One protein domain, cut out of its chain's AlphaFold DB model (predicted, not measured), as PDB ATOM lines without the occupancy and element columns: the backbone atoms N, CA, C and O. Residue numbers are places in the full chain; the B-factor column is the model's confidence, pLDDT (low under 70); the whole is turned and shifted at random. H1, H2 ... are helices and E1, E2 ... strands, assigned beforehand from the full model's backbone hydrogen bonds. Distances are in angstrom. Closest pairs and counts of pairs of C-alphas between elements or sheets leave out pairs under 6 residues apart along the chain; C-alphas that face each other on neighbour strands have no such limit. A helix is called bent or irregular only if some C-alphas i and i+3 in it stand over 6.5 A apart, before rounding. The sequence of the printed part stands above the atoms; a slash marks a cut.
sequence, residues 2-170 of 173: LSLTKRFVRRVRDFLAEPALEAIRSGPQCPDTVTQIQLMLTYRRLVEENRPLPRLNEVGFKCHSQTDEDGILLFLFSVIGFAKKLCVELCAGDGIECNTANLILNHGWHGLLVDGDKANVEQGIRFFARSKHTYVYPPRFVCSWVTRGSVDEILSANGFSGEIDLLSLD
ATOM      1  N   LEU A   2     104.781 107.197  69.312       52.78
ATOM      2  CA  LEU A   2     104.271 108.405  70.002       52.78
ATOM      3  C   LEU A   2     103.710 108.208  71.434       52.78
ATOM      4  O   LEU A   2     103.586 109.183  72.174       52.78
ATOM      5  N   SER A   3     103.335 106.990  71.847       59.53
ATOM      6  CA  SER A   3     102.744 106.751  73.179       59.53
ATOM      7  C   SER A   3     103.788 106.633  74.298       59.53
ATOM      8  O   SER A   3     103.525 107.052  75.426       59.53
ATOM      9  N   LEU A   4     104.980 106.114  73.988       57.12
ATOM     10  CA  LEU A   4     106.079 105.961  74.947       57.12
ATOM     11  C   LEU A   4     106.698 107.311  75.319       57.12
ATOM     12  O   LEU A   4     106.925 107.572  76.499       57.12
ATOM     13  N   THR A   5     106.884 108.200  74.341       67.38
ATOM     14  CA  THR A   5     107.396 109.561  74.559       67.38
ATOM     15  C   THR A   5     106.452 110.399  75.415       67.38
ATOM     16  O   THR A   5     106.903 111.057  76.347       67.38
ATOM     17  N   LYS A   6     105.131 110.308  75.202       63.62
ATOM     18  CA  LYS A   6     104.142 110.987  76.063       63.62
ATOM     19  C   LYS A   6     104.169 110.477  77.507       63.62
ATOM     20  O   LYS A   6     104.042 111.268  78.437       63.62
ATOM     21  N   ARG A   7     104.351 109.166  77.709       65.69
ATOM     22  CA  ARG A   7     104.398 108.551  79.047       65.69
ATOM     23  C   ARG A   7     105.676 108.921  79.802       65.69
ATOM     24  O   ARG A   7     105.618 109.148  81.006       65.69
ATOM     25  N   PHE A   8     106.795 109.022  79.085       72.00
ATOM     26  CA  PHE A   8     108.080 109.457  79.628       72.00
ATOM     27  C   PHE A   8     108.063 110.939  80.017       72.00
ATOM     28  O   PHE A   8     108.380 111.268  81.154       72.00
ATOM     29  N   VAL A   9     107.588 111.818  79.127       73.38
ATOM     30  CA  VAL A   9     107.458 113.258  79.413       73.38
ATOM     31  C   VAL A   9     106.517 113.503  80.591       73.38
ATOM     32  O   VAL A   9     106.821 114.326  81.447       73.38
ATOM     33  N   ARG A  10     105.409 112.752  80.686       66.44
ATOM     34  CA  ARG A  10     104.504 112.835  81.838       66.44
ATOM     35  C   ARG A  10     105.213 112.451  83.135       66.44
ATOM     36  O   ARG A  10     105.142 113.208  84.084       66.44
ATOM     37  N   ARG A  11     105.956 111.339  83.153       67.88
ATOM     38  CA  ARG A  11     106.722 110.901  84.333       67.88
ATOM     39  C   ARG A  11     107.778 111.908  84.772       67.88
ATOM     40  O   ARG A  11     107.921 112.130  85.963       67.88
ATOM     41  N   VAL A  12     108.506 112.495  83.824       73.12
ATOM     42  CA  VAL A  12     109.521 113.516  84.120       73.12
ATOM     43  C   VAL A  12     108.858 114.780  84.657       73.12
ATOM     44  O   VAL A  12     109.308 115.321  85.655       73.12
ATOM     45  N   ARG A  13     107.754 115.224  84.047       70.88
ATOM     46  CA  ARG A  13     106.987 116.377  84.530       70.88
ATOM     47  C   ARG A  13     106.418 116.136  85.925       70.88
ATOM     48  O   ARG A  13     106.528 117.021  86.759       70.88
ATOM     49  N   ASP A  14     105.829 114.969  86.162       69.06
ATOM     50  CA  ASP A  14     105.261 114.618  87.459       69.06
ATOM     51  C   ASP A  14     106.399 114.567  88.503       69.06
ATOM     52  O   ASP A  14     106.327 115.278  89.490       69.06
ATOM     53  N   PHE A  15     107.530 113.907  88.216       72.12
ATOM     54  CA  PHE A  15     108.717 113.880  89.091       72.12
ATOM     55  C   PHE A  15     109.316 115.266  89.397       72.12
ATOM     56  O   PHE A  15     109.771 115.506  90.508       72.12
ATOM     57  N   LEU A  16     109.322 116.185  88.426       73.44
ATOM     58  CA  LEU A  16     109.804 117.557  88.628       73.44
ATOM     59  C   LEU A  16     108.785 118.445  89.359       73.44
ATOM     60  O   LEU A  16     109.176 119.429  89.981       73.44
ATOM     61  N   ALA A  17     107.492 118.119  89.278       73.25
ATOM     62  CA  ALA A  17     106.416 118.853  89.938       73.25
ATOM     63  C   ALA A  17     106.111 118.333  91.353       73.25
ATOM     64  O   ALA A  17     105.578 119.099  92.150       73.25
ATOM     65  N   GLU A  18     106.461 117.081  91.672       68.69
ATOM     66  CA  GLU A  18     106.271 116.460  92.993       68.69
ATOM     67  C   GLU A  18     106.842 117.322  94.133       68.69
ATOM     68  O   GLU A  18     106.065 117.674  95.010       68.69
ATOM     69  N   PRO A  19     108.100 117.817  94.106       67.06
ATOM     70  CA  PRO A  19     108.637 118.621  95.211       67.06
ATOM     71  C   PRO A  19     107.890 119.944  95.424       67.06
ATOM     72  O   PRO A  19     107.736 120.411  96.549       67.06
ATOM     73  N   ALA A  20     107.409 120.562  94.341       66.00
ATOM     74  CA  ALA A  20     106.644 121.802  94.414       66.00
ATOM     75  C   ALA A  20     105.214 121.548  94.910       66.00
ATOM     76  O   ALA A  20     104.683 122.325  95.695       66.00
ATOM     77  N   LEU A  21     104.593 120.446  94.484       59.34
ATOM     78  CA  LEU A  21     103.283 120.013  94.968       59.34
ATOM     79  C   LEU A  21     103.346 119.556  96.427       59.34
ATOM     80  O   LEU A  21     102.401 119.800  97.164       59.34
ATOM     81  N   GLU A  22     104.444 118.938  96.849       56.94
ATOM     82  CA  GLU A  22     104.714 118.531  98.225       56.94
ATOM     83  C   GLU A  22     104.932 119.756  99.122       56.94
ATOM     84  O   GLU A  22     104.296 119.843 100.164       56.94
ATOM     85  N   ALA A  23     105.680 120.765  98.658       54.91
ATOM     86  CA  ALA A  23     105.839 122.051  99.346       54.91
ATOM     87  C   ALA A  23     104.540 122.880  99.436       54.91
ATOM     88  O   ALA A  23     104.355 123.650 100.373       54.91
ATOM     89  N   ILE A  24     103.632 122.738  98.463       54.22
ATOM     90  CA  ILE A  24     102.302 123.375  98.478       54.22
ATOM     91  C   ILE A  24     101.309 122.581  99.352       54.22
ATOM     92  O   ILE A  24     100.361 123.156  99.883       54.22
ATOM     93  N   ARG A  25     101.502 121.261  99.503       51.31
ATOM     94  CA  ARG A  25     100.680 120.372 100.349       51.31
ATOM     95  C   ARG A  25     101.112 120.380 101.807       51.31
ATOM     96  O   ARG A  25     100.266 120.191 102.678       51.31
ATOM     97  N   SER A  26     102.396 120.585 102.077       51.19
ATOM     98  CA  SER A  26     102.870 120.899 103.413       51.19
ATOM     99  C   SER A  26     102.301 122.266 103.761       51.19
ATOM    100  O   SER A  26     102.748 123.278 103.224       51.19
ATOM    101  N   GLY A  27     101.275 122.306 104.611       54.03
ATOM    102  CA  GLY A  27     100.832 123.545 105.245       54.03
ATOM    103  C   GLY A  27     101.993 124.260 105.961       54.03
ATOM    104  O   GLY A  27     103.143 123.821 105.874       54.03
ATOM    105  N   PRO A  28     101.733 125.365 106.681       60.97
ATOM    106  CA  PRO A  28     102.780 126.038 107.445       60.97
ATOM    107  C   PRO A  28     103.558 125.012 108.273       60.97
ATOM    108  O   PRO A  28     102.981 124.238 109.035       60.97
ATOM    109  N   GLN A  29     104.864 124.951 108.025       74.31
ATOM    110  CA  GLN A  29     105.723 123.942 108.618       74.31
ATOM    111  C   GLN A  29     105.752 124.144 110.135       74.31
ATOM    112  O   GLN A  29     105.892 125.279 110.593       74.31
ATOM    113  N   CYS A  30     105.610 123.052 110.894       88.81
ATOM    114  CA  CYS A  30     105.743 123.062 112.351       88.81
ATOM    115  C   CYS A  30     106.995 123.864 112.750       88.81
ATOM    116  O   CYS A  30     108.093 123.518 112.290       88.81
ATOM    117  N   PRO A  31     106.862 124.923 113.571       94.75
ATOM    118  CA  PRO A  31     108.011 125.664 114.065       94.75
ATOM    119  C   PRO A  31     108.958 124.732 114.821       94.75
ATOM    120  O   PRO A  31     108.519 123.921 115.638       94.75
ATOM    121  N   ASP A  32     110.261 124.852 114.578       94.88
ATOM    122  CA  ASP A  32     111.256 124.053 115.290       94.88
ATOM    123  C   ASP A  32     111.280 124.378 116.798       94.88
ATOM    124  O   ASP A  32     110.782 125.415 117.250       94.88
ATOM    125  N   THR A  33     111.899 123.502 117.594       95.06
ATOM    126  CA  THR A  33     111.961 123.638 119.056       95.06
ATOM    127  C   THR A  33     112.522 124.990 119.514       95.06
ATOM    128  O   THR A  33     112.031 125.554 120.492       95.06
ATOM    129  N   VAL A  34     113.531 125.540 118.827       97.12
ATOM    130  CA  VAL A  34     114.145 126.826 119.200       97.12
ATOM    131  C   VAL A  34     113.161 127.964 118.955       97.12
ATOM    132  O   VAL A  34     112.978 128.806 119.836       97.12
ATOM    133  N   THR A  35     112.476 127.953 117.813       97.75
ATOM    134  CA  THR A  35     111.421 128.925 117.498       97.75
ATOM    135  C   THR A  35     110.280 128.862 118.521       97.75
ATOM    136  O   THR A  35     109.845 129.895 119.033       97.75
ATOM    137  N   GLN A  36     109.837 127.662 118.907       98.12
ATOM    138  CA  GLN A  36     108.810 127.501 119.942       98.12
ATOM    139  C   GLN A  36     109.271 128.031 121.314       98.12
ATOM    140  O   GLN A  36     108.506 128.695 122.015       98.12
ATOM    141  N   ILE A  37     110.532 127.803 121.698       98.19
ATOM    142  CA  ILE A  37     111.107 128.375 122.930       98.19
ATOM    143  C   ILE A  37     111.115 129.908 122.866       98.19
ATOM    144  O   ILE A  37     110.771 130.566 123.849       98.19
ATOM    145  N   GLN A  38     111.472 130.495 121.721       98.50
ATOM    146  CA  GLN A  38     111.453 131.949 121.533       98.50
ATOM    147  C   GLN A  38     110.039 132.531 121.656       98.50
ATOM    148  O   GLN A  38     109.872 133.571 122.301       98.50
ATOM    149  N   LEU A  39     109.027 131.858 121.098       98.25
ATOM    150  CA  LEU A  39     107.621 132.230 121.274       98.25
ATOM    151  C   LEU A  39     107.226 132.213 122.753       98.25
ATOM    152  O   LEU A  39     106.735 133.219 123.262       98.25
ATOM    153  N   MET A  40     107.533 131.129 123.471       98.19
ATOM    154  CA  MET A  40     107.243 131.017 124.904       98.19
ATOM    155  C   MET A  40     107.893 132.141 125.723       98.19
ATOM    156  O   MET A  40     107.235 132.766 126.556       98.19
ATOM    157  N   LEU A  41     109.175 132.438 125.481       98.44
ATOM    158  CA  LEU A  41     109.877 133.540 126.152       98.44
ATOM    159  C   LEU A  41     109.277 134.908 125.805       98.44
ATOM    160  O   LEU A  41     109.219 135.790 126.661       98.44
ATOM    161  N   THR A  42     108.808 135.081 124.569       98.50
ATOM    162  CA  THR A  42     108.143 136.311 124.127       98.50
ATOM    163  C   THR A  42     106.819 136.505 124.856       98.50
ATOM    164  O   THR A  42     106.588 137.578 125.407       98.50
ATOM    165  N   TYR A  43     105.972 135.477 124.928       98.44
ATOM    166  CA  TYR A  43     104.697 135.559 125.645       98.44
ATOM    167  C   TYR A  43     104.894 135.822 127.140       98.44
ATOM    168  O   TYR A  43     104.212 136.678 127.696       98.44
ATOM    169  N   ARG A  44     105.878 135.170 127.773       98.19
ATOM    170  CA  ARG A  44     106.239 135.438 129.176       98.19
ATOM    171  C   ARG A  44     106.655 136.885 129.395       98.19
ATOM    172  O   ARG A  44     106.141 137.526 130.304       98.19
ATOM    173  N   ARG A  45     107.502 137.430 128.517       98.38
ATOM    174  CA  ARG A  45     107.891 138.845 128.567       98.38
ATOM    175  C   ARG A  45     106.682 139.771 128.442       98.38
ATOM    176  O   ARG A  45     106.599 140.745 129.177       98.38
ATOM    177  N   LEU A  46     105.742 139.478 127.540       98.38
ATOM    178  CA  LEU A  46     104.527 140.289 127.405       98.38
ATOM    179  C   LEU A  46     103.714 140.310 128.708       98.38
ATOM    180  O   LEU A  46     103.227 141.373 129.085       98.38
ATOM    181  N   VAL A  47     103.609 139.176 129.408       98.06
ATOM    182  CA  VAL A  47     102.955 139.105 130.726       98.06
ATOM    183  C   VAL A  47     103.729 139.914 131.772       98.06
ATOM    184  O   VAL A  47     103.133 140.736 132.462       98.06
ATOM    185  N   GLU A  48     105.049 139.731 131.864       97.75
ATOM    186  CA  GLU A  48     105.919 140.434 132.824       97.75
ATOM    187  C   GLU A  48     105.892 141.959 132.640       97.75
ATOM    188  O   GLU A  48     105.876 142.713 133.612       97.75
ATOM    189  N   GLU A  49     105.848 142.425 131.392       98.06
ATOM    190  CA  GLU A  49     105.786 143.844 131.030       98.06
ATOM    191  C   GLU A  49     104.352 144.408 131.026       98.06
ATOM    192  O   GLU A  49     104.150 145.574 130.673       98.06
ATOM    193  N   ASN A  50     103.348 143.598 131.387       97.31
ATOM    194  CA  ASN A  50     101.923 143.944 131.354       97.31
ATOM    195  C   ASN A  50     101.471 144.511 129.990       97.31
ATOM    196  O   ASN A  50     100.739 145.502 129.894       97.31
ATOM    197  N   ARG A  51     101.972 143.906 128.907       98.00
ATOM    198  CA  ARG A  51     101.675 144.264 127.516       98.00
ATOM    199  C   ARG A  51     100.454 143.490 127.010       98.00
ATOM    200  O   ARG A  51     100.176 142.395 127.493       98.00
ATOM    201  N   PRO A  52      99.741 144.014 125.996       97.81
ATOM    202  CA  PRO A  52      98.662 143.272 125.356       97.81
ATOM    203  C   PRO A  52      99.154 141.926 124.814       97.81
ATOM    204  O   PRO A  52     100.151 141.873 124.089       97.81
ATOM    205  N   LEU A  53      98.437 140.857 125.157       98.12
ATOM    206  CA  LEU A  53      98.669 139.519 124.622       98.12
ATOM    207  C   LEU A  53      97.980 139.359 123.255       98.12
ATOM    208  O   LEU A  53      96.939 139.986 123.027       98.12
ATOM    209  N   PRO A  54      98.530 138.527 122.352       97.50
ATOM    210  CA  PRO A  54      97.847 138.157 121.117       97.50
ATOM    211  C   PRO A  54      96.538 137.414 121.410       97.50
ATOM    212  O   PRO A  54      96.337 136.847 122.489       97.50
ATOM    213  N   ARG A  55      95.634 137.412 120.432       97.25
ATOM    214  CA  ARG A  55      94.391 136.643 120.493       97.25
ATOM    215  C   ARG A  55      94.681 135.164 120.261       97.25
ATOM    216  O   ARG A  55      95.637 134.797 119.586       97.25
ATOM    217  N   LEU A  56      93.800 134.305 120.767       93.44
ATOM    218  CA  LEU A  56      93.962 132.853 120.657       93.44
ATOM    219  C   LEU A  56      94.058 132.368 119.199       93.44
ATOM    220  O   LEU A  56      94.844 131.484 118.891       93.44
ATOM    221  N   ASN A  57      93.315 132.999 118.290       94.00
ATOM    222  CA  ASN A  57      93.320 132.676 116.862       94.00
ATOM    223  C   ASN A  57      94.535 133.234 116.090       94.00
ATOM    224  O   ASN A  57      94.593 133.088 114.872       94.00
ATOM    225  N   GLU A  58      95.471 133.906 116.765       96.19
ATOM    226  CA  GLU A  58      96.698 134.459 116.171       96.19
ATOM    227  C   GLU A  58      97.945 133.637 116.534       96.19
ATOM    228  O   GLU A  58      99.010 133.863 115.964       96.19
ATOM    229  N   VAL A  59      97.834 132.708 117.491       97.12
ATOM    230  CA  VAL A  59      98.976 131.957 118.052       97.12
ATOM    231  C   VAL A  59      98.993 130.478 117.668       97.12
ATOM    232  O   VAL A  59      99.959 129.781 117.973       97.12
ATOM    233  N   GLY A  60      97.935 129.998 117.016       96.19
ATOM    234  CA  GLY A  60      97.790 128.605 116.618       96.19
ATOM    235  C   GLY A  60      98.826 128.171 115.579       96.19
ATOM    236  O   GLY A  60      99.105 128.877 114.607       96.19
ATOM    237  N   PHE A  61      99.388 126.983 115.779       96.56
ATOM    238  CA  PHE A  61     100.186 126.262 114.790       96.56
ATOM    239  C   PHE A  61     100.052 124.759 115.031       96.56
ATOM    240  O   PHE A  61      99.710 124.346 116.136       96.56
ATOM    241  N   LYS A  62     100.350 123.958 114.002       95.25
ATOM    242  CA  LYS A  62     100.251 122.496 114.031       95.25
ATOM    243  C   LYS A  62     101.625 121.837 113.929       95.25
ATOM    244  O   LYS A  62     102.394 122.133 113.015       95.25
ATOM    245  N   CYS A  63     101.888 120.899 114.825       95.12
ATOM    246  CA  CYS A  63     103.041 120.006 114.840       95.12
ATOM    247  C   CYS A  63     102.605 118.546 114.998       95.12
ATOM    248  O   CYS A  63     102.962 117.709 114.173       95.12
ATOM    249  N   HIS A  64     101.823 118.273 116.038       95.94
ATOM    250  CA  HIS A  64     101.337 116.962 116.436       95.94
ATOM    251  C   HIS A  64      99.838 116.951 116.747       95.94
ATOM    252  O   HIS A  64      99.226 115.901 116.623       95.94
ATOM    253  N   SER A  65      99.217 118.065 117.126       94.81
ATOM    254  CA  SER A  65      97.770 118.092 117.344       94.81
ATOM    255  C   SER A  65      96.992 117.972 116.025       94.81
ATOM    256  O   SER A  65      97.541 118.141 114.930       94.81
ATOM    257  N   GLN A  66      95.695 117.656 116.088       90.31
ATOM    258  CA  GLN A  66      94.879 117.526 114.879       90.31
ATOM    259  C   GLN A  66      94.670 118.875 114.178       90.31
ATOM    260  O   GLN A  66      94.665 118.911 112.940       90.31
ATOM    261  N   THR A  67      94.541 119.971 114.931       92.88
ATOM    262  CA  THR A  67      94.361 121.329 114.406       92.88
ATOM    263  C   THR A  67      95.514 122.245 114.833       92.88
ATOM    264  O   THR A  67      96.664 121.902 114.579       92.88
ATOM    265  N   ASP A  68      95.254 123.429 115.380       95.06
ATOM    266  CA  ASP A  68      96.251 124.434 115.760       95.06
ATOM    267  C   ASP A  68      96.536 124.480 117.275       95.06
ATOM    268  O   ASP A  68      97.148 125.431 117.783       95.06
ATOM    269  N   GLU A  69      96.122 123.432 117.997       96.56
ATOM    270  CA  GLU A  69      96.200 123.340 119.453       96.56
ATOM    271  C   GLU A  69      97.632 123.357 119.989       96.56
ATOM    272  O   GLU A  69      97.838 123.853 121.093       96.56
ATOM    273  N   ASP A  70      98.638 122.888 119.240       98.12
ATOM    274  CA  ASP A  70     100.030 122.917 119.712       98.12
ATOM    275  C   ASP A  70     100.496 124.341 120.039       98.12
ATOM    276  O   ASP A  70     101.129 124.577 121.074       98.12
ATOM    277  N   GLY A  71     100.162 125.297 119.169       98.06
ATOM    278  CA  GLY A  71     100.473 126.709 119.384       98.06
ATOM    279  C   GLY A  71      99.624 127.346 120.476       98.06
ATOM    280  O   GLY A  71     100.139 128.109 121.299       98.06
ATOM    281  N   ILE A  72      98.348 126.970 120.547       98.38
ATOM    282  CA  ILE A  72      97.430 127.439 121.587       98.38
ATOM    283  C   ILE A  72      97.881 126.963 122.974       98.38
ATOM    284  O   ILE A  72      97.985 127.775 123.892       98.38
ATOM    285  N   LEU A  73      98.199 125.679 123.139       98.50
ATOM    286  CA  LEU A  73      98.673 125.108 124.399       98.50
ATOM    287  C   LEU A  73     100.016 125.711 124.804       98.50
ATOM    288  O   LEU A  73     100.190 126.087 125.966       98.50
ATOM    289  N   LEU A  74     100.945 125.877 123.853       98.56
ATOM    290  CA  LEU A  74     102.208 126.564 124.114       98.56
ATOM    291  C   LEU A  74     101.963 127.986 124.632       98.56
ATOM    292  O   LEU A  74     102.555 128.380 125.638       98.56
ATOM    293  N   PHE A  75     101.083 128.749 123.982       98.62
ATOM    294  CA  PHE A  75     100.719 130.098 124.405       98.62
ATOM    295  C   PHE A  75     100.094 130.112 125.807       98.62
ATOM    296  O   PHE A  75     100.571 130.846 126.673       98.62
ATOM    297  N   LEU A  76      99.094 129.263 126.065       98.50
ATOM    298  CA  LEU A  76      98.413 129.183 127.359       98.50
ATOM    299  C   LEU A  76      99.400 128.906 128.496       98.50
ATOM    300  O   LEU A  76      99.464 129.690 129.440       98.50
ATOM    301  N   PHE A  77     100.241 127.875 128.376       98.44
ATOM    302  CA  PHE A  77     101.239 127.539 129.402       98.44
ATOM    303  C   PHE A  77     102.397 128.539 129.498       98.44
ATOM    304  O   PHE A  77     103.087 128.604 130.520       98.44
ATOM    305  N   SER A  78     102.611 129.358 128.467       98.12
ATOM    306  CA  SER A  78     103.531 130.494 128.552       98.12
ATOM    307  C   SER A  78     102.960 131.628 129.400       98.12
ATOM    308  O   SER A  78     103.725 132.312 130.074       98.12
ATOM    309  N   VAL A  79     101.637 131.816 129.368       98.00
ATOM    310  CA  VAL A  79     100.935 132.903 130.061       98.00
ATOM    311  C   VAL A  79     100.573 132.526 131.497       98.00
ATOM    312  O   VAL A  79     100.830 133.305 132.409       98.00
ATOM    313  N   ILE A  80      99.992 131.343 131.708       96.94
ATOM    314  CA  ILE A  80      99.497 130.912 133.029       96.94
ATOM    315  C   ILE A  80     100.571 130.198 133.863       96.94
ATOM    316  O   ILE A  80     100.410 130.039 135.070       96.94
ATOM    317  N   GLY A  81     101.674 129.787 133.228       96.44
ATOM    318  CA  GLY A  81     102.697 128.948 133.846       96.44
ATOM    319  C   GLY A  81     102.270 127.483 133.972       96.44
ATOM    320  O   GLY A  81     101.240 127.066 133.458       96.44
ATOM    321  N   PHE A  82     103.105 126.685 134.630       96.25
ATOM    322  CA  PHE A  82     102.861 125.277 134.952       96.25
ATOM    323  C   PHE A  82     103.608 124.935 136.245       96.25
ATOM    324  O   PHE A  82     104.628 125.556 136.557       96.25
ATOM    325  N   ALA A  83     103.128 123.940 136.981       94.62
ATOM    326  CA  ALA A  83     103.716 123.479 138.228       94.62
ATOM    327  C   ALA A  83     104.797 122.414 137.993       94.62
ATOM    328  O   ALA A  83     105.919 122.554 138.483       94.62
ATOM    329  N   LYS A  84     104.481 121.340 137.256       94.69
ATOM    330  CA  LYS A  84     105.332 120.134 137.192       94.69
ATOM    331  C   LYS A  84     105.639 119.645 135.776       94.69
ATOM    332  O   LYS A  84     106.463 118.746 135.626       94.69
ATOM    333  N   LYS A  85     105.006 120.233 134.757       96.69
ATOM    334  CA  LYS A  85     104.982 119.737 133.372       96.69
ATOM    335  C   LYS A  85     104.437 118.310 133.270       96.69
ATOM    336  O   LYS A  85     104.991 117.485 132.544       96.69
ATOM    337  N   LEU A  86     103.385 118.009 134.027       97.75
ATOM    338  CA  LEU A  86     102.689 116.729 133.926       97.75
ATOM    339  C   LEU A  86     101.536 116.852 132.940       97.75
ATOM    340  O   LEU A  86     100.654 117.691 133.124       97.75
ATOM    341  N   CYS A  87     101.515 115.985 131.934       98.25
ATOM    342  CA  CYS A  87     100.380 115.874 131.032       98.25
ATOM    343  C   CYS A  87      99.820 114.453 130.971       98.25
ATOM    344  O   CYS A  87     100.541 113.465 131.113       98.25
ATOM    345  N   VAL A  88      98.513 114.366 130.752       98.38
ATOM    346  CA  VAL A  88      97.779 113.124 130.532       98.38
ATOM    347  C   VAL A  88      96.994 113.254 129.232       98.38
ATOM    348  O   VAL A  88      96.292 114.243 129.038       98.38
ATOM    349  N   GLU A  89      97.092 112.244 128.376       97.94
ATOM    350  CA  GLU A  89      96.305 112.092 127.152       97.94
ATOM    351  C   GLU A  89      95.499 110.796 127.243       97.94
ATOM    352  O   GLU A  89      96.060 109.698 127.312       97.94
ATOM    353  N   LEU A  90      94.177 110.924 127.271       97.12
ATOM    354  CA  LEU A  90      93.257 109.793 127.257       97.12
ATOM    355  C   LEU A  90      92.704 109.614 125.843       97.12
ATOM    356  O   LEU A  90      92.269 110.589 125.237       97.12
ATOM    357  N   CYS A  91      92.690 108.366 125.362       95.25
ATOM    358  CA  CYS A  91      92.413 108.022 123.962       95.25
ATOM    359  C   CYS A  91      93.442 108.633 123.008       95.25
ATOM    360  O   CYS A  91      93.121 109.300 122.032       95.25
ATOM    361  N   ALA A  92      94.710 108.383 123.333       96.25
ATOM    362  CA  ALA A  92      95.859 108.982 122.670       96.25
ATOM    363  C   ALA A  92      96.115 108.472 121.241       96.25
ATOM    364  O   ALA A  92      97.027 108.976 120.587       96.25
ATOM    365  N   GLY A  93      95.399 107.449 120.759       95.62
ATOM    366  CA  GLY A  93      95.735 106.788 119.502       95.62
ATOM    367  C   GLY A  93      97.171 106.270 119.546       95.62
ATOM    368  O   GLY A  93      97.583 105.652 120.529       95.62
ATOM    369  N   ASP A  94      97.959 106.541 118.504       96.56
ATOM    370  CA  ASP A  94      99.393 106.219 118.462       96.56
ATOM    371  C   ASP A  94     100.272 107.169 119.301       96.56
ATOM    372  O   ASP A  94     101.485 106.963 119.395       96.56
ATOM    373  N   GLY A  95      99.683 108.199 119.917       96.62
ATOM    374  CA  GLY A  95     100.353 109.222 120.717       96.62
ATOM    375  C   GLY A  95     101.267 110.160 119.928       96.62
ATOM    376  O   GLY A  95     101.911 111.014 120.532       96.62
ATOM    377  N   ILE A  96     101.361 110.005 118.605       96.06
ATOM    378  CA  ILE A  96     102.162 110.849 117.712       96.06
ATOM    379  C   ILE A  96     101.317 112.022 117.223       96.06
ATOM    380  O   ILE A  96     101.834 113.138 117.152       96.06
ATOM    381  N   GLU A  97     100.042 111.766 116.910       95.12
ATOM    382  CA  GLU A  97      99.043 112.796 116.620       95.12
ATOM    383  C   GLU A  97      98.130 113.018 117.841       95.12
ATOM    384  O   GLU A  97      97.091 112.376 117.977       95.12
ATOM    385  N   CYS A  98      98.544 113.879 118.778       96.50
ATOM    386  CA  CYS A  98      97.745 114.251 119.951       96.50
ATOM    387  C   CYS A  98      98.200 115.590 120.563       96.50
ATOM    388  O   CYS A  98      99.297 116.081 120.281       96.50
ATOM    389  N   ASN A  99      97.377 116.165 121.443       97.50
ATOM    390  CA  ASN A  99      97.596 117.488 122.046       97.50
ATOM    391  C   ASN A  99      98.832 117.558 122.955       97.50
ATOM    392  O   ASN A  99      99.455 118.608 123.117       97.50
ATOM    393  N   THR A 100      99.200 116.442 123.581       98.25
ATOM    394  CA  THR A 100     100.341 116.387 124.503       98.25
ATOM    395  C   THR A 100     101.678 116.123 123.815       98.25
ATOM    396  O   THR A 100     102.727 116.429 124.393       98.25
ATOM    397  N   ALA A 101     101.683 115.605 122.584       97.75
ATOM    398  CA  ALA A 101     102.899 115.166 121.903       97.75
ATOM    399  C   ALA A 101     103.908 116.303 121.687       97.75
ATOM    400  O   ALA A 101     105.095 116.119 121.969       97.75
ATOM    401  N   ASN A 102     103.469 117.498 121.273       97.81
ATOM    402  CA  ASN A 102     104.376 118.636 121.100       97.81
ATOM    403  C   ASN A 102     105.002 119.088 122.430       97.81
ATOM    404  O   ASN A 102     106.195 119.388 122.488       97.81
ATOM    405  N   LEU A 103     104.236 119.083 123.523       98.19
ATOM    406  CA  LEU A 103     104.750 119.417 124.854       98.19
ATOM    407  C   LEU A 103     105.798 118.397 125.329       98.19
ATOM    408  O   LEU A 103     106.834 118.776 125.881       98.19
ATOM    409  N   ILE A 104     105.566 117.109 125.072       98.00
ATOM    410  CA  ILE A 104     106.492 116.022 125.415       98.00
ATOM    411  C   ILE A 104     107.776 116.130 124.580       98.00
ATOM    412  O   ILE A 104     108.877 116.160 125.130       98.00
ATOM    413  N   LEU A 105     107.646 116.229 123.255       96.81
ATOM    414  CA  LEU A 105     108.771 116.181 122.319       96.81
ATOM    415  C   LEU A 105     109.591 117.473 122.313       96.81
ATOM    416  O   LEU A 105     110.816 117.417 122.278       96.81
ATOM    417  N   ASN A 106     108.948 118.639 122.355       96.44
ATOM    418  CA  ASN A 106     109.645 119.917 122.200       96.44
ATOM    419  C   ASN A 106     109.880 120.647 123.527       96.44
ATOM    420  O   ASN A 106     110.823 121.428 123.627       96.44
ATOM    421  N   HIS A 107     109.088 120.372 124.569       96.50
ATOM    422  CA  HIS A 107     109.133 121.145 125.822       96.50
ATOM    423  C   HIS A 107     109.464 120.316 127.065       96.50
ATOM    424  O   HIS A 107     109.494 120.860 128.179       96.50
ATOM    425  N   GLY A 108     109.758 119.025 126.883       95.75
ATOM    426  CA  GLY A 108     110.218 118.120 127.935       95.75
ATOM    427  C   GLY A 108     109.169 117.883 129.016       95.75
ATOM    428  O   GLY A 108     109.503 117.884 130.199       95.75
ATOM    429  N   TRP A 109     107.899 117.772 128.624       97.50
ATOM    430  CA  TRP A 109     106.825 117.403 129.540       97.50
ATOM    431  C   TRP A 109     106.812 115.900 129.816       97.50
ATOM    432  O   TRP A 109     107.147 115.087 128.952       97.50
ATOM    433  N   HIS A 110     106.401 115.532 131.026       96.75
ATOM    434  CA  HIS A 110     106.236 114.145 131.439       96.75
ATOM    435  C   HIS A 110     104.801 113.696 131.158       96.75
ATOM    436  O   HIS A 110     103.865 114.103 131.848       96.75
ATOM    437  N   GLY A 111     104.652 112.856 130.135       97.62
ATOM    438  CA  GLY A 111     103.353 112.393 129.653       97.62
ATOM    439  C   GLY A 111     102.938 111.015 130.166       97.62
ATOM    440  O   GLY A 111     103.762 110.096 130.228       97.62
ATOM    441  N   LEU A 112     101.646 110.867 130.457       98.38
ATOM    442  CA  LEU A 112     100.925 109.595 130.476       98.38
ATOM    443  C   LEU A 112      99.947 109.565 129.304       98.38
ATOM    444  O   LEU A 112      98.974 110.310 129.292       98.38
ATOM    445  N   LEU A 113     100.197 108.685 128.345       98.44
ATOM    446  CA  LEU A 113      99.314 108.425 127.215       98.44
ATOM    447  C   LEU A 113      98.582 107.107 127.459       98.44
ATOM    448  O   LEU A 113      99.192 106.116 127.878       98.44
ATOM    449  N   VAL A 114      97.280 107.085 127.198       98.00
ATOM    450  CA  VAL A 114      96.443 105.898 127.378       98.00
ATOM    451  C   VAL A 114      95.612 105.675 126.128       98.00
ATOM    452  O   VAL A 114      94.895 106.574 125.697       98.00
ATOM    453  N   ASP A 115      95.673 104.468 125.575       97.44
ATOM    454  CA  ASP A 115      94.813 104.062 124.464       97.44
ATOM    455  C   ASP A 115      94.331 102.616 124.637       97.44
ATOM    456  O   ASP A 115      94.987 101.798 125.288       97.44
ATOM    457  N   GLY A 116      93.155 102.304 124.091       96.06
ATOM    458  CA  GLY A 116      92.564 100.968 124.173       96.06
ATOM    459  C   GLY A 116      93.118  99.988 123.136       96.06
ATOM    460  O   GLY A 116      93.018  98.775 123.338       96.06
ATOM    461  N   ASP A 117      93.701 100.487 122.043       96.75
ATOM    462  CA  ASP A 117      94.239  99.665 120.965       96.75
ATOM    463  C   ASP A 117      95.728  99.365 121.189       96.75
ATOM    464  O   ASP A 117      96.603 100.233 121.188       96.75
ATOM    465  N   LYS A 118      96.040  98.077 121.339       97.88
ATOM    466  CA  LYS A 118      97.407  97.606 121.567       97.88
ATOM    467  C   LYS A 118      98.367  97.972 120.428       97.88
ATOM    468  O   LYS A 118      99.533  98.259 120.697       97.88
ATOM    469  N   ALA A 119      97.919  97.954 119.174       97.94
ATOM    470  CA  ALA A 119      98.763  98.268 118.025       97.94
ATOM    471  C   ALA A 119      99.162  99.750 118.011       97.94
ATOM    472  O   ALA A 119     100.322 100.063 117.720       97.94
ATOM    473  N   ASN A 120      98.232 100.632 118.382       97.44
ATOM    474  CA  ASN A 120      98.483 102.059 118.559       97.44
ATOM    475  C   ASN A 120      99.534 102.307 119.649       97.44
ATOM    476  O   ASN A 120     100.572 102.919 119.390       97.44
ATOM    477  N   VAL A 121      99.330 101.730 120.838       98.25
ATOM    478  CA  VAL A 121     100.267 101.863 121.965       98.25
ATOM    479  C   VAL A 121     101.663 101.356 121.600       98.25
ATOM    480  O   VAL A 121     102.668 102.025 121.849       98.25
ATOM    481  N   GLU A 122     101.762 100.189 120.963       98.25
ATOM    482  CA  GLU A 122     103.047  99.649 120.519       98.25
ATOM    483  C   GLU A 122     103.735 100.539 119.471       98.25
ATOM    484  O   GLU A 122     104.969 100.619 119.439       98.25
ATOM    485  N   GLN A 123     102.965 101.195 118.599       97.88
ATOM    486  CA  GLN A 123     103.497 102.148 117.629       97.88
ATOM    487  C   GLN A 123     104.091 103.372 118.329       97.88
ATOM    488  O   GLN A 123     105.258 103.696 118.076       97.88
ATOM    489  N   GLY A 124     103.348 103.975 119.255       97.50
ATOM    490  CA  GLY A 124     103.807 105.119 120.036       97.50
ATOM    491  C   GLY A 124     105.058 104.815 120.853       97.50
ATOM    492  O   GLY A 124     106.039 105.556 120.787       97.50
ATOM    493  N   ILE A 125     105.099 103.669 121.546       97.75
ATOM    494  CA  ILE A 125     106.287 103.235 122.302       97.75
ATOM    495  C   ILE A 125     107.524 103.182 121.395       97.75
ATOM    496  O   ILE A 125     108.587 103.696 121.755       97.75
ATOM    497  N   ARG A 126     107.405 102.593 120.195       97.12
ATOM    498  CA  ARG A 126     108.522 102.529 119.237       97.12
ATOM    499  C   ARG A 126     108.946 103.912 118.750       97.12
ATOM    500  O   ARG A 126     110.141 104.126 118.543       97.12
ATOM    501  N   PHE A 127     107.997 104.819 118.541       96.94
ATOM    502  CA  PHE A 127     108.274 106.187 118.120       96.94
ATOM    503  C   PHE A 127     109.049 106.956 119.200       96.94
ATOM    504  O   PHE A 127     110.168 107.414 118.948       96.94
ATOM    505  N   PHE A 128     108.524 107.013 120.426       96.31
ATOM    506  CA  PHE A 128     109.145 107.762 121.522       96.31
ATOM    507  C   PHE A 128     110.501 107.190 121.953       96.31
ATOM    508  O   PHE A 128     111.391 107.953 122.327       96.31
ATOM    509  N   ALA A 129     110.712 105.875 121.832       94.00
ATOM    510  CA  ALA A 129     112.010 105.252 122.105       94.00
ATOM    511  C   ALA A 129     113.108 105.646 121.096       94.00
ATOM    512  O   ALA A 129     114.294 105.560 121.406       94.00
ATOM    513  N   ARG A 130     112.733 106.059 119.877       92.25
ATOM    514  CA  ARG A 130     113.672 106.453 118.808       92.25
ATOM    515  C   ARG A 130     113.900 107.959 118.729       92.25
ATOM    516  O   ARG A 130     114.868 108.392 118.103       92.25
ATOM    517  N   SER A 131     113.022 108.758 119.329       91.06
ATOM    518  CA  SER A 131     113.145 110.212 119.324       91.06
ATOM    519  C   SER A 131     114.278 110.672 120.243       91.06
ATOM    520  O   SER A 131     114.347 110.313 121.419       91.06
ATOM    521  N   LYS A 132     115.156 111.536 119.717       90.00
ATOM    522  CA  LYS A 132     116.259 112.150 120.481       90.00
ATOM    523  C   LYS A 132     115.772 113.016 121.644       90.00
ATOM    524  O   LYS A 132     116.547 113.279 122.557       90.00
ATOM    525  N   HIS A 133     114.521 113.457 121.607       87.81
ATOM    526  CA  HIS A 133     113.951 114.317 122.638       87.81
ATOM    527  C   HIS A 133     113.406 113.527 123.830       87.81
ATOM    528  O   HIS A 133     113.396 114.032 124.947       87.81
ATOM    529  N   THR A 134     113.009 112.273 123.611       92.06
ATOM    530  CA  THR A 134     112.342 111.445 124.624       92.06
ATOM    531  C   THR A 134     113.117 110.184 124.983       92.06
ATOM    532  O   THR A 134     112.694 109.471 125.881       92.06
ATOM    533  N   TYR A 135     114.263 109.890 124.355       86.06
ATOM    534  CA  TYR A 135     114.992 108.641 124.632       86.06
ATOM    535  C   TYR A 135     115.415 108.479 126.106       86.06
ATOM    536  O   TYR A 135     115.463 107.355 126.597       86.06
ATOM    537  N   VAL A 136     115.731 109.577 126.811       87.81
ATOM    538  CA  VAL A 136     116.115 109.536 128.239       87.81
ATOM    539  C   VAL A 136     114.888 109.378 129.134       87.81
ATOM    540  O   VAL A 136     114.916 108.621 130.100       87.81
ATOM    541  N   TYR A 137     113.816 110.100 128.809       89.81
ATOM    542  CA  TYR A 137     112.581 110.158 129.585       89.81
ATOM    543  C   TYR A 137     111.381 110.033 128.640       89.81
ATOM    544  O   TYR A 137     110.760 111.042 128.302       89.81
ATOM    545  N   PRO A 138     111.070 108.814 128.166       95.38
ATOM    546  CA  PRO A 138     109.914 108.605 127.312       95.38
ATOM    547  C   PRO A 138     108.628 108.765 128.128       95.38
ATOM    548  O   PRO A 138     108.630 108.500 129.338       95.38
ATOM    549  N   PRO A 139     107.517 109.172 127.497       97.44
ATOM    550  CA  PRO A 139     106.241 109.180 128.186       97.44
ATOM    551  C   PRO A 139     105.808 107.742 128.510       97.44
ATOM    552  O   PRO A 139     106.198 106.781 127.838       97.44
ATOM    553  N   ARG A 140     104.985 107.583 129.548       97.56
ATOM    554  CA  ARG A 140     104.353 106.293 129.845       97.56
ATOM    555  C   ARG A 140     103.207 106.092 128.869       97.56
ATOM    556  O   ARG A 140     102.305 106.919 128.840       97.56
ATOM    557  N   PHE A 141     103.231 105.005 128.107       98.00
ATOM    558  CA  PHE A 141     102.142 104.650 127.200       98.00
ATOM    559  C   PHE A 141     101.485 103.353 127.663       98.00
ATOM    560  O   PHE A 141     102.119 102.296 127.677       98.00
ATOM    561  N   VAL A 142     100.227 103.443 128.087       97.94
ATOM    562  CA  VAL A 142      99.481 102.342 128.694       97.94
ATOM    563  C   VAL A 142      98.368 101.884 127.760       97.94
ATOM    564  O   VAL A 142      97.536 102.678 127.333       97.94
ATOM    565  N   CYS A 143      98.334 100.580 127.484       97.88
ATOM    566  CA  CYS A 143      97.215  99.942 126.799       97.88
ATOM    567  C   CYS A 143      96.115  99.631 127.814       97.88
ATOM    568  O   CYS A 143      96.248  98.685 128.592       97.88
ATOM    569  N   SER A 144      95.050 100.428 127.831       96.56
ATOM    570  CA  SER A 144      93.920 100.233 128.738       96.56
ATOM    571  C   SER A 144      92.645 100.865 128.194       96.56
ATOM    572  O   SER A 144      92.664 101.963 127.643       96.56
ATOM    573  N   TRP A 145      91.512 100.200 128.419       94.69
ATOM    574  CA  TRP A 145      90.203 100.770 128.125       94.69
ATOM    575  C   TRP A 145      89.807 101.774 129.216       94.69
ATOM    576  O   TRP A 145      89.633 101.417 130.389       94.69
ATOM    577  N   VAL A 146      89.682 103.045 128.837       93.00
ATOM    578  CA  VAL A 146      89.339 104.127 129.766       93.00
ATOM    579  C   VAL A 146      87.830 104.152 129.992       93.00
ATOM    580  O   VAL A 146      87.031 104.214 129.062       93.00
ATOM    581  N   THR A 147      87.426 104.123 131.257       93.12
ATOM    582  CA  THR A 147      86.036 104.288 131.685       93.12
ATOM    583  C   THR A 147      85.979 105.260 132.852       93.12
ATOM    584  O   THR A 147      86.979 105.485 133.536       93.12
ATOM    585  N   ARG A 148      84.778 105.763 133.160       91.38
ATOM    586  CA  ARG A 148      84.543 106.554 134.378       91.38
ATOM    587  C   ARG A 148      84.994 105.845 135.660       91.38
ATOM    588  O   ARG A 148      85.373 106.522 136.601       91.38
ATOM    589  N   GLY A 149      84.935 104.511 135.702       93.75
ATOM    590  CA  GLY A 149      85.323 103.731 136.878       93.75
ATOM    591  C   GLY A 149      86.799 103.331 136.918       93.75
ATOM    592  O   GLY A 149      87.271 102.943 137.978       93.75
ATOM    593  N   SER A 150      87.518 103.407 135.793       93.31
ATOM    594  CA  SER A 150      88.920 102.969 135.701       93.31
ATOM    595  C   SER A 150      89.925 104.116 135.618       93.31
ATOM    596  O   SER A 150      91.104 103.889 135.868       93.31
ATOM    597  N   VAL A 151      89.495 105.339 135.280       94.44
ATOM    598  CA  VAL A 151      90.413 106.464 135.035       94.44
ATOM    599  C   VAL A 151      91.318 106.765 136.236       94.44
ATOM    600  O   VAL A 151      92.533 106.798 136.071       94.44
ATOM    601  N   ASP A 152      90.775 106.873 137.450       94.62
ATOM    602  CA  ASP A 152      91.564 107.208 138.646       94.62
ATOM    603  C   ASP A 152      92.610 106.132 138.987       94.62
ATOM    604  O   ASP A 152      93.738 106.438 139.389       94.62
ATOM    605  N   GLU A 153      92.260 104.858 138.789       96.38
ATOM    606  CA  GLU A 153      93.183 103.735 138.972       96.38
ATOM    607  C   GLU A 153      94.314 103.786 137.939       96.38
ATOM    608  O   GLU A 153      95.484 103.666 138.302       96.38
ATOM    609  N   ILE A 154      93.991 104.047 136.668       96.56
ATOM    610  CA  ILE A 154      94.986 104.174 135.597       96.56
ATOM    611  C   ILE A 154      95.980 105.300 135.916       96.56
ATOM    612  O   ILE A 154      97.190 105.092 135.790       96.56
ATOM    613  N   LEU A 155      95.504 106.472 136.349       96.62
ATOM    614  CA  LEU A 155      96.375 107.606 136.678       96.62
ATOM    615  C   LEU A 155      97.279 107.290 137.878       96.62
ATOM    616  O   LEU A 155      98.509 107.386 137.784       96.62
ATOM    617  N   SER A 156      96.683 106.848 138.987       95.62
ATOM    618  CA  SER A 156      97.407 106.588 140.234       95.62
ATOM    619  C   SER A 156      98.425 105.448 140.107       95.62
ATOM    620  O   SER A 156      99.570 105.614 140.538       95.62
ATOM    621  N   ALA A 157      98.079 104.345 139.432       96.69
ATOM    622  CA  ALA A 157      98.994 103.230 139.165       96.69
ATOM    623  C   ALA A 157     100.212 103.652 138.326       96.69
ATOM    624  O   ALA A 157     101.285 103.052 138.414       96.69
ATOM    625  N   ASN A 158     100.073 104.724 137.541       96.38
ATOM    626  CA  ASN A 158     101.142 105.272 136.718       96.38
ATOM    627  C   ASN A 158     101.878 106.456 137.362       96.38
ATOM    628  O   ASN A 158     102.720 107.068 136.707       96.38
ATOM    629  N   GLY A 159     101.637 106.740 138.644       93.75
ATOM    630  CA  GLY A 159     102.315 107.814 139.372       93.75
ATOM    631  C   GLY A 159     101.794 109.216 139.050       93.75
ATOM    632  O   GLY A 159     102.399 110.195 139.479       93.75
ATOM    633  N   PHE A 160     100.672 109.324 138.334       94.62
ATOM    634  CA  PHE A 160      99.985 110.585 138.072       94.62
ATOM    635  C   PHE A 160      98.951 110.790 139.176       94.62
ATOM    636  O   PHE A 160      97.821 110.319 139.105       94.62
ATOM    637  N   SER A 161      99.383 111.444 140.254       90.06
ATOM    638  CA  SER A 161      98.546 111.778 141.408       90.06
ATOM    639  C   SER A 161      98.766 113.232 141.828       90.06
ATOM    640  O   SER A 161      99.853 113.791 141.652       90.06
ATOM    641  N   GLY A 162      97.729 113.848 142.394       90.50
ATOM    642  CA  GLY A 162      97.730 115.273 142.714       90.50
ATOM    643  C   GLY A 162      97.539 116.146 141.472       90.50
ATOM    644  O   GLY A 162      96.795 115.789 140.566       90.50
ATOM    645  N   GLU A 163      98.183 117.312 141.461       93.19
ATOM    646  CA  GLU A 163      98.040 118.302 140.390       93.19
ATOM    647  C   GLU A 163      98.691 117.841 139.076       93.19
ATOM    648  O   GLU A 163      99.874 117.481 139.054       93.19
ATOM    649  N   ILE A 164      97.894 117.874 138.007       96.19
ATOM    650  CA  ILE A 164      98.260 117.596 136.616       96.19
ATOM    651  C   ILE A 164      98.088 118.909 135.848       96.19
ATOM    652  O   ILE A 164      97.031 119.529 135.940       96.19
ATOM    653  N   ASP A 165      99.110 119.325 135.096       97.88
ATOM    654  CA  ASP A 165      99.103 120.613 134.390       97.88
ATOM    655  C   ASP A 165      98.201 120.585 133.148       97.88
ATOM    656  O   ASP A 165      97.539 121.574 132.842       97.88
ATOM    657  N   LEU A 166      98.157 119.450 132.442       98.12
ATOM    658  CA  LEU A 166      97.288 119.246 131.282       98.12
ATOM    659  C   LEU A 166      96.626 117.867 131.319       98.12
ATOM    660  O   LEU A 166      97.310 116.849 131.315       98.12
ATOM    661  N   LEU A 167      95.298 117.836 131.272       97.06
ATOM    662  CA  LEU A 167      94.523 116.639 130.958       97.06
ATOM    663  C   LEU A 167      93.811 116.867 129.622       97.06
ATOM    664  O   LEU A 167      92.931 117.720 129.535       97.06
ATOM    665  N   SER A 168      94.202 116.107 128.602       96.62
ATOM    666  CA  SER A 168      93.541 116.048 127.299       96.62
ATOM    667  C   SER A 168      92.744 114.749 127.194       96.62
ATOM    668  O   SER A 168      93.199 113.684 127.627       96.62
ATOM    669  N   LEU A 169      91.527 114.850 126.672       92.75
ATOM    670  CA  LEU A 169      90.610 113.732 126.504       92.75
ATOM    671  C   LEU A 169      89.795 113.947 125.231       92.75
ATOM    672  O   LEU A 169      89.044 114.918 125.140       92.75
ATOM    673  N   ASP A 170      89.914 113.007 124.300       83.44
ATOM    674  CA  ASP A 170      89.117 112.958 123.075       83.44
ATOM    675  C   ASP A 170      88.390 111.609 122.997       83.44
ATOM    676  O   ASP A 170      88.932 110.590 122.573       83.44
TER     677      ASP A 170
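What this domain is: This is residues 2 to 170 of the 173 residues of an uncharacterized protein of Cyanobacteria bacterium 13_1_40CM_2_61_4 (UniProt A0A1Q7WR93). A long helix, H1, sticks out like a handle from a compact body in which a small sheet of four parallel strands has H4 and H5 over one face. H2 and H3 pack on each other at one end of this body, beyond the sheet, and the short H6 grazes the sheet. The printed part has 169 residues, with six named helices and four named strands in the order H1 H2 H3 E1 H4 E2 H5 E3 H6 E4; the sheet's order is E3 E2 E1 E4, and the class is mixed, helices and strands. The whole is loose, with a radius of gyration of the C-alphas of 20.3 A, and elongated, spanning 73 by 47 by 29 A.

Where its parts are: H1, residues 2 to 25, begins at C-alpha 2 (104.271, 108.405, 70.002) and is 32.8 A long; it has a kink of 42 degrees near residue 19 and is only just irregular, C-alphas 16 and 19 being 6.8 A apart. H2 is residues 33 to 48, 22.5 A, and H3 residues 69 to 80, 15.9 A. E1, residues 86 to 90, begins at C-alpha 86 (102.689, 116.729, 133.926). H4 is residues 101 to 107, E2 residues 110 to 115, 16.8 A, and H5 residues 118 to 130, 18.7 A. E3 is residues 140 to 143, H6 residues 151 to 157, and E4, residues 166 to 169, ends at C-alpha 169 (90.610, 113.732, 126.504).

How they stand to each other: H1 touches no helix and is not on the sheet. H2 and H3 touch, closest at the C-alphas of Met 40 and Ser 78, 5.2 A, at 37 degrees, only just a steep tilt, the same way. H3 and H4 only just touch, with 3 pairs of C-alphas within 8 A, the closest Asp 70 and Asn 102 at 6.3 A. In the sheet N 88 and O 166 are 2.8 A apart between E1 and E4, N 89 and O 112 2.8 A between E2 and E1, and N 113 and O 140 2.8 A between E3 and E2. H4 and H5 are on the same face, two layers of helices and sheet, at heights over the sheet of 9.6 A and 9.1 A. E1, H4, E2 and E2, H5, E3 are strand-helix-strand units, parallel neighbours joined through a helix; E3, H6, E4 is a split one, with E2 and E1 between its strands; the three crossovers are right-handed. Every O i to N i+4 pair is within hydrogen-bond range in H2, H3, H4, H5 and H6, and 17 of 20 are in H1.

The domain as a whole: The C-alphas of Leu 2 and Gly 162, the two farthest apart, are 73.3 A apart. Residues 2 to 26, of which 2 to 25 belong to H1, stand free; the body without them spans 45 by 32 by 28 A. The printed part has no cut, and the link from H2 to H3, 20 residues, is long. Mean pLDDT of the printed part is 90.8; residues 2 to 7, 10 to 11, 14 and 18 to 28 are under 70.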